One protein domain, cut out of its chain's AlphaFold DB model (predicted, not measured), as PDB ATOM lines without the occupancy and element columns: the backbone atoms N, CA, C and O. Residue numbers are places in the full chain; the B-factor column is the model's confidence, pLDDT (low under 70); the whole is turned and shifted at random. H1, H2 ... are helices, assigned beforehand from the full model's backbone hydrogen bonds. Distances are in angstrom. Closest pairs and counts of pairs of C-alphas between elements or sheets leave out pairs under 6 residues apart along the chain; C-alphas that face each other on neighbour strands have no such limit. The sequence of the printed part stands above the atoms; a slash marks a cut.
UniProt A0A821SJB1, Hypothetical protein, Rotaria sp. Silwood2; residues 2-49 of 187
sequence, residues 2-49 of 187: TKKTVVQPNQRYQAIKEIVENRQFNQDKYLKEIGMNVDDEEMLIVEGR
ATOM      1  N   THR A   2     -32.883 -11.279  32.623       68.12
ATOM      2  CA  THR A   2     -31.718 -10.417  32.874       68.12
ATOM      3  C   THR A   2     -31.390  -9.564  31.645       68.12
ATOM      4  O   THR A   2     -31.605  -9.986  30.514       68.12
ATOM      5  N   LYS A   3     -30.816  -8.369  31.849       72.19
ATOM      6  CA  LYS A   3     -30.419  -7.424  30.778       72.19
ATOM      7  C   LYS A   3     -29.573  -8.069  29.663       72.19
ATOM      8  O   LYS A   3     -29.594  -7.593  28.539       72.19
ATOM      9  N   LYS A   4     -28.866  -9.165  29.970       80.75
ATOM     10  CA  LYS A   4     -28.020  -9.917  29.030       80.75
ATOM     11  C   LYS A   4     -28.787 -10.797  28.032       80.75
ATOM     12  O   LYS A   4     -28.185 -11.236  27.065       80.75
ATOM     13  N   THR A   5     -30.072 -11.080  28.251       87.06
ATOM     14  CA  THR A   5     -30.878 -11.946  27.363       87.06
ATOM     15  C   THR A   5     -31.982 -11.194  26.613       87.06
ATOM     16  O   THR A   5     -32.720 -11.791  25.822       87.06
ATOM     17  N   VAL A   6     -32.083  -9.876  26.823       92.00
ATOM     18  CA  VAL A   6     -32.984  -8.985  26.083       92.00
ATOM     19  C   VAL A   6     -32.298  -8.557  24.789       92.00
ATOM     20  O   VAL A   6     -31.231  -7.954  24.818       92.00
ATOM     21  N   VAL A   7     -32.919  -8.874  23.655       93.25
ATOM     22  CA  VAL A   7     -32.387  -8.627  22.306       93.25
ATOM     23  C   VAL A   7     -33.537  -8.132  21.433       93.25
ATOM     24  O   VAL A   7     -34.654  -8.638  21.573       93.25
ATOM     25  N   GLN A   8     -33.292  -7.152  20.561       94.69
ATOM     26  CA  GLN A   8     -34.327  -6.636  19.657       94.69
ATOM     27  C   GLN A   8     -34.753  -7.704  18.634       94.69
ATOM     28  O   GLN A   8     -33.923  -8.538  18.270       94.69
ATOM     29  N   PRO A   9     -35.999  -7.687  18.119       95.81
ATOM     30  CA  PRO A   9     -36.477  -8.700  17.175       95.81
ATOM     31  C   PRO A   9     -35.559  -8.906  15.964       95.81
ATOM     32  O   PRO A   9     -35.193 -10.039  15.679       95.81
ATOM     33  N   ASN A  10     -35.098  -7.824  15.328       95.44
ATOM     34  CA  ASN A  10     -34.203  -7.917  14.170       95.44
ATOM     35  C   ASN A  10     -32.848  -8.540  14.534       95.44
ATOM     36  O   ASN A  10     -32.352  -9.396  13.817       95.44
ATOM     37  N   GLN A  11     -32.270  -8.161  15.675       95.31
ATOM     38  CA  GLN A  11     -31.014  -8.745  16.159       95.31
ATOM     39  C   GLN A  11     -31.180 -10.227  16.506       95.31
ATOM     40  O   GLN A  11     -30.303 -11.032  16.221       95.31
ATOM     41  N   ARG A  12     -32.316 -10.595  17.107       95.44
ATOM     42  CA  ARG A  12     -32.636 -11.988  17.420       95.44
ATOM     43  C   ARG A  12     -32.810 -12.810  16.147       95.44
ATOM     44  O   ARG A  12     -32.313 -13.924  16.100       95.44
ATOM     45  N   TYR A  13     -33.480 -12.260  15.139       94.69
ATOM     46  CA  TYR A  13     -33.636 -12.890  13.832       94.69
ATOM     47  C   TYR A  13     -32.276 -13.151  13.172       94.69
ATOM     48  O   TYR A  13     -32.004 -14.286  12.793       94.69
ATOM     49  N   GLN A  14     -31.398 -12.142  13.127       94.19
ATOM     50  CA  GLN A  14     -30.050 -12.289  12.565       94.19
ATOM     51  C   GLN A  14     -29.210 -13.307  13.339       94.19
ATOM     52  O   GLN A  14     -28.637 -14.202  12.737       94.19
ATOM     53  N   ALA A  15     -29.228 -13.260  14.673       93.81
ATOM     54  CA  ALA A  15     -28.514 -14.238  15.490       93.81
ATOM     55  C   ALA A  15     -29.000 -15.679  15.247       93.81
ATOM     56  O   ALA A  15     -28.203 -16.610  15.294       93.81
ATOM     57  N   ILE A  16     -30.297 -15.885  14.991       94.81
ATOM     58  CA  ILE A  16     -30.817 -17.210  14.625       94.81
ATOM     59  C   ILE A  16     -30.311 -17.618  13.238       94.81
ATOM     60  O   ILE A  16     -29.846 -18.748  13.112       94.81
ATOM     61  N   LYS A  17     -30.357 -16.726  12.233       93.12
ATOM     62  CA  LYS A  17     -29.809 -17.009  10.894       93.12
ATOM     63  C   LYS A  17     -28.328 -17.385  10.966       93.12
ATOM     64  O   LYS A  17     -27.964 -18.464  10.523       93.12
ATOM     65  N   GLU A  18     -27.515 -16.590  11.660       93.62
ATOM     66  CA  GLU A  18     -26.089 -16.873  11.868       93.62
ATOM     67  C   GLU A  18     -25.856 -18.230  12.554       93.62
ATOM     68  O   GLU A  18     -24.945 -18.970  12.188       93.62
ATOM     69  N   ILE A  19     -26.657 -18.593  13.563       94.44
ATOM     70  CA  ILE A  19     -26.538 -19.903  14.222       94.44
ATOM     71  C   ILE A  19     -26.869 -21.031  13.243       94.44
ATOM     72  O   ILE A  19     -26.172 -22.042  13.245       94.44
ATOM     73  N   VAL A  20     -27.924 -20.883  12.445       93.81
ATOM     74  CA  VAL A  20     -28.365 -21.900  11.483       93.81
ATOM     75  C   VAL A  20     -27.318 -22.094  10.380       93.81
ATOM     76  O   VAL A  20     -26.881 -23.227  10.174       93.81
ATOM     77  N   GLU A  21     -26.815 -21.008   9.791       90.50
ATOM     78  CA  GLU A  21     -25.740 -21.027   8.786       90.50
ATOM     79  C   GLU A  21     -24.469 -21.710   9.322       90.50
ATOM     80  O   GLU A  21     -23.888 -22.583   8.675       90.50
ATOM     81  N   ASN A  22     -24.057 -21.376  10.550       93.12
ATOM     82  CA  ASN A  22     -22.860 -21.953  11.168       93.12
ATOM     83  C   ASN A  22     -23.019 -23.430  11.562       93.12
ATOM     84  O   ASN A  22     -22.018 -24.122  11.753       93.12
ATOM     85  N   ARG A  23     -24.250 -23.927  11.735       91.44
ATOM     86  CA  ARG A  23     -24.506 -25.324  12.122       91.44
ATOM     87  C   ARG A  23     -24.351 -26.299  10.966       91.44
ATOM     88  O   ARG A  23     -24.102 -27.468  11.248       91.44
ATOM     89  N   GLN A  24     -24.476 -25.834   9.719       90.81
ATOM     90  CA  GLN A  24     -24.297 -26.642   8.509       90.81
ATOM     91  C   GLN A  24     -25.050 -27.983   8.593       90.81
ATOM     92  O   GLN A  24     -24.467 -29.047   8.382       90.81
ATOM     93  N   PHE A  25     -26.343 -27.948   8.940       92.12
ATOM     94  CA  PHE A  25     -27.142 -29.151   9.225       92.12
ATOM     95  C   PHE A  25     -27.079 -30.186   8.095       92.12
ATOM     96  O   PHE A  25     -26.937 -31.380   8.345       92.12
ATOM     97  N   ASN A  26     -27.068 -29.724   6.847       90.75
ATOM     98  CA  ASN A  26     -26.997 -30.581   5.665       90.75
ATOM     99  C   ASN A  26     -25.617 -31.227   5.443       90.75
ATOM    100  O   ASN A  26     -25.443 -32.005   4.507       90.75
ATOM    101  N   GLN A  27     -24.617 -30.933   6.281       92.38
ATOM    102  CA  GLN A  27     -23.317 -31.609   6.312       92.38
ATOM    103  C   GLN A  27     -23.211 -32.649   7.440       92.38
ATOM    104  O   GLN A  27     -22.285 -33.463   7.409       92.38
ATOM    105  N   ASP A  28     -24.164 -32.682   8.378       94.69
ATOM    106  CA  ASP A  28     -24.179 -33.623   9.498       94.69
ATOM    107  C   ASP A  28     -24.357 -35.073   9.011       94.69
ATOM    108  O   ASP A  28     -25.269 -35.406   8.247       94.69
ATOM    109  N   LYS A  29     -23.456 -35.955   9.456       94.75
ATOM    110  CA  LYS A  29     -23.418 -37.358   9.032       94.75
ATOM    111  C   LYS A  29     -24.674 -38.127   9.455       94.75
ATOM    112  O   LYS A  29     -25.177 -38.925   8.671       94.75
ATOM    113  N   TYR A  30     -25.184 -37.879  10.658       95.31
ATOM    114  CA  TYR A  30     -26.349 -38.582  11.183       95.31
ATOM    115  C   TYR A  30     -27.630 -38.136  10.477       95.31
ATOM    116  O   TYR A  30     -28.464 -38.977  10.148       95.31
ATOM    117  N   LEU A  31     -27.770 -36.837  10.178       94.44
ATOM    118  CA  LEU A  31     -28.920 -36.321   9.421       94.44
ATOM    119  C   LEU A  31     -28.956 -36.875   7.990       94.44
ATOM    120  O   LEU A  31     -30.021 -37.267   7.507       94.44
ATOM    121  N   LYS A  32     -27.790 -37.007   7.348       93.56
ATOM    122  CA  LYS A  32     -27.667 -37.660   6.036       93.56
ATOM    123  C   LYS A  32     -28.033 -39.141   6.073       93.56
ATOM    124  O   LYS A  32     -28.734 -39.602   5.178       93.56
ATOM    125  N   GLU A  33     -27.572 -39.882   7.083       96.00
ATOM    126  CA  GLU A  33     -27.851 -41.322   7.224       96.00
ATOM    127  C   GLU A  33     -29.353 -41.620   7.336       96.00
ATOM    128  O   GLU A  33     -29.815 -42.633   6.812       96.00
ATOM    129  N   ILE A  34     -30.127 -40.723   7.956       96.25
ATOM    130  CA  ILE A  34     -31.590 -40.849   8.062       96.25
ATOM    131  C   ILE A  34     -32.353 -40.178   6.906       96.25
ATOM    132  O   ILE A  34     -33.582 -40.153   6.926       96.25
ATOM    133  N   GLY A  35     -31.650 -39.626   5.911       94.31
ATOM    134  CA  GLY A  35     -32.255 -38.964   4.751       94.31
ATOM    135  C   GLY A  35     -32.996 -37.662   5.078       94.31
ATOM    136  O   GLY A  35     -33.929 -37.299   4.364       94.31
ATOM    137  N   MET A  36     -32.619 -36.968   6.154       95.06
ATOM    138  CA  MET A  36     -33.224 -35.699   6.559       95.06
ATOM    139  C   MET A  36     -32.484 -34.521   5.920       95.06
ATOM    140  O   MET A  36     -31.262 -34.428   6.008       95.06
ATOM    141  N   ASN A  37     -33.241 -33.601   5.321       91.50
ATOM    142  CA  ASN A  37     -32.743 -32.335   4.789       91.50
ATOM    143  C   ASN A  37     -33.365 -31.176   5.573       91.50
ATOM    144  O   ASN A  37     -34.572 -31.192   5.830       91.50
ATOM    145  N   VAL A  38     -32.557 -30.190   5.945       91.88
ATOM    146  CA  VAL A  38     -33.001 -28.994   6.671       91.88
ATOM    147  C   VAL A  38     -32.903 -27.804   5.726       91.88
ATOM    148  O   VAL A  38     -31.852 -27.577   5.141       91.88
ATOM    149  N   ASP A  39     -33.985 -27.045   5.575       91.00
ATOM    150  CA  ASP A  39     -33.922 -25.733   4.927       91.00
ATOM    151  C   ASP A  39     -33.260 -24.746   5.901       91.00
ATOM    152  O   ASP A  39     -33.821 -24.435   6.956       91.00
ATOM    153  N   ASP A  40     -32.021 -24.358   5.601       90.44
ATOM    154  CA  ASP A  40     -31.189 -23.462   6.402       90.44
ATOM    155  C   ASP A  40     -31.026 -22.061   5.781       90.44
ATOM    156  O   ASP A  40     -30.387 -21.202   6.390       90.44
ATOM    157  N   GLU A  41     -31.654 -21.798   4.627       88.00
ATOM    158  CA  GLU A  41     -31.584 -20.508   3.926       88.00
ATOM    159  C   GLU A  41     -32.666 -19.533   4.418       88.00
ATOM    160  O   GLU A  41     -32.393 -18.358   4.702       88.00
ATOM    161  N   GLU A  42     -33.904 -20.017   4.572       89.12
ATOM    162  CA  GLU A  42     -35.037 -19.182   4.962       89.12
ATOM    163  C   GLU A  42     -35.845 -19.743   6.132       89.12
ATOM    164  O   GLU A  42     -36.033 -20.943   6.320       89.12
ATOM    165  N   MET A  43     -36.369 -18.831   6.954       92.25
ATOM    166  CA  MET A  43     -37.328 -19.214   7.987       92.25
ATOM    167  C   MET A  43     -38.693 -19.476   7.359       92.25
ATOM    168  O   MET A  43     -39.129 -18.740   6.474       92.25
ATOM    169  N   LEU A  44     -39.413 -20.460   7.901       94.38
ATOM    170  CA  LEU A  44     -40.786 -20.746   7.501       94.38
ATOM    171  C   LEU A  44     -41.665 -19.487   7.596       94.38
ATOM    172  O   LEU A  44     -41.856 -18.919   8.676       94.38
ATOM    173  N   ILE A  45     -42.241 -19.091   6.462       94.75
ATOM    174  CA  ILE A  45     -43.222 -18.009   6.383       94.75
ATOM    175  C   ILE A  45     -44.601 -18.588   6.685       94.75
ATOM    176  O   ILE A  45     -45.032 -19.564   6.074       94.75
ATOM    177  N   VAL A  46     -45.300 -17.968   7.632       96.25
ATOM    178  CA  VAL A  46     -46.645 -18.372   8.042       96.25
ATOM    179  C   VAL A  46     -47.590 -17.195   7.864       96.25
ATOM    180  O   VAL A  46     -47.286 -16.074   8.278       96.25
ATOM    181  N   GLU A  47     -48.756 -17.452   7.277       96.81
ATOM    182  CA  GLU A  47     -49.806 -16.447   7.155       96.81
ATOM    183  C   GLU A  47     -50.411 -16.135   8.528       96.81
ATOM    184  O   GLU A  47     -51.031 -16.974   9.186       96.81
ATOM    185  N   GLY A  48     -50.213 -14.896   8.972       95.44
ATOM    186  CA  GLY A  48     -50.839 -14.355  10.171       95.44
ATOM    187  C   GLY A  48     -52.080 -13.533   9.836       95.44
ATOM    188  O   GLY A  48     -52.203 -12.971   8.750       95.44
ATOM    189  N   ARG A  49     -52.982 -13.386  10.811       96.50
ATOM    190  CA  ARG A  49     -54.111 -12.447  10.730       96.50
ATOM    191  C   ARG A  49     -53.983 -11.366  11.795       96.50
ATOM    192  O   ARG A  49     -53.725 -11.671  12.960       96.50
TER     193      ARG A  49
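Overview. This is residues 2 to 49 of the 187 residues of the protein "Hypothetical protein" of Rotaria sp. Silwood2 (UniProt A0A821SJB1). What shape? Long helix H1 leads to short helix H2 beyond its end, then unnamed residues 34 to 49 fold back past H1, 44 to 49 sticking out. Built of what? The printed part has 48 residues, under half in named elements: H1 then H2, no named strand, class all helix. It is only just loose, close to extended: radius of gyration of the C-alphas 14.4 A, spans 41 by 32 by 16 A.

Arrangement. Do the helices touch? H1, residues 9 to 23, and H2, residues 29 to 33, are apart, joined by a tight link. And their backbones? In both, every O i to N i+4 pair is within hydrogen-bond range.

Along the chain. Where is H1? C-alpha 9 is at (-36.477, -8.700, 17.175), 21.1 A from C-alpha 23. Where is H2? C-alpha 33 is at (-27.851, -41.322, 7.224), 6.2 A from C-alpha 29.

Size, cuts and confidence. How large? The farthest C-alphas, 3 and 33, are 41.4 A apart. Any cut? The printed part has no cut; residue 2 alone is under pLDDT 70.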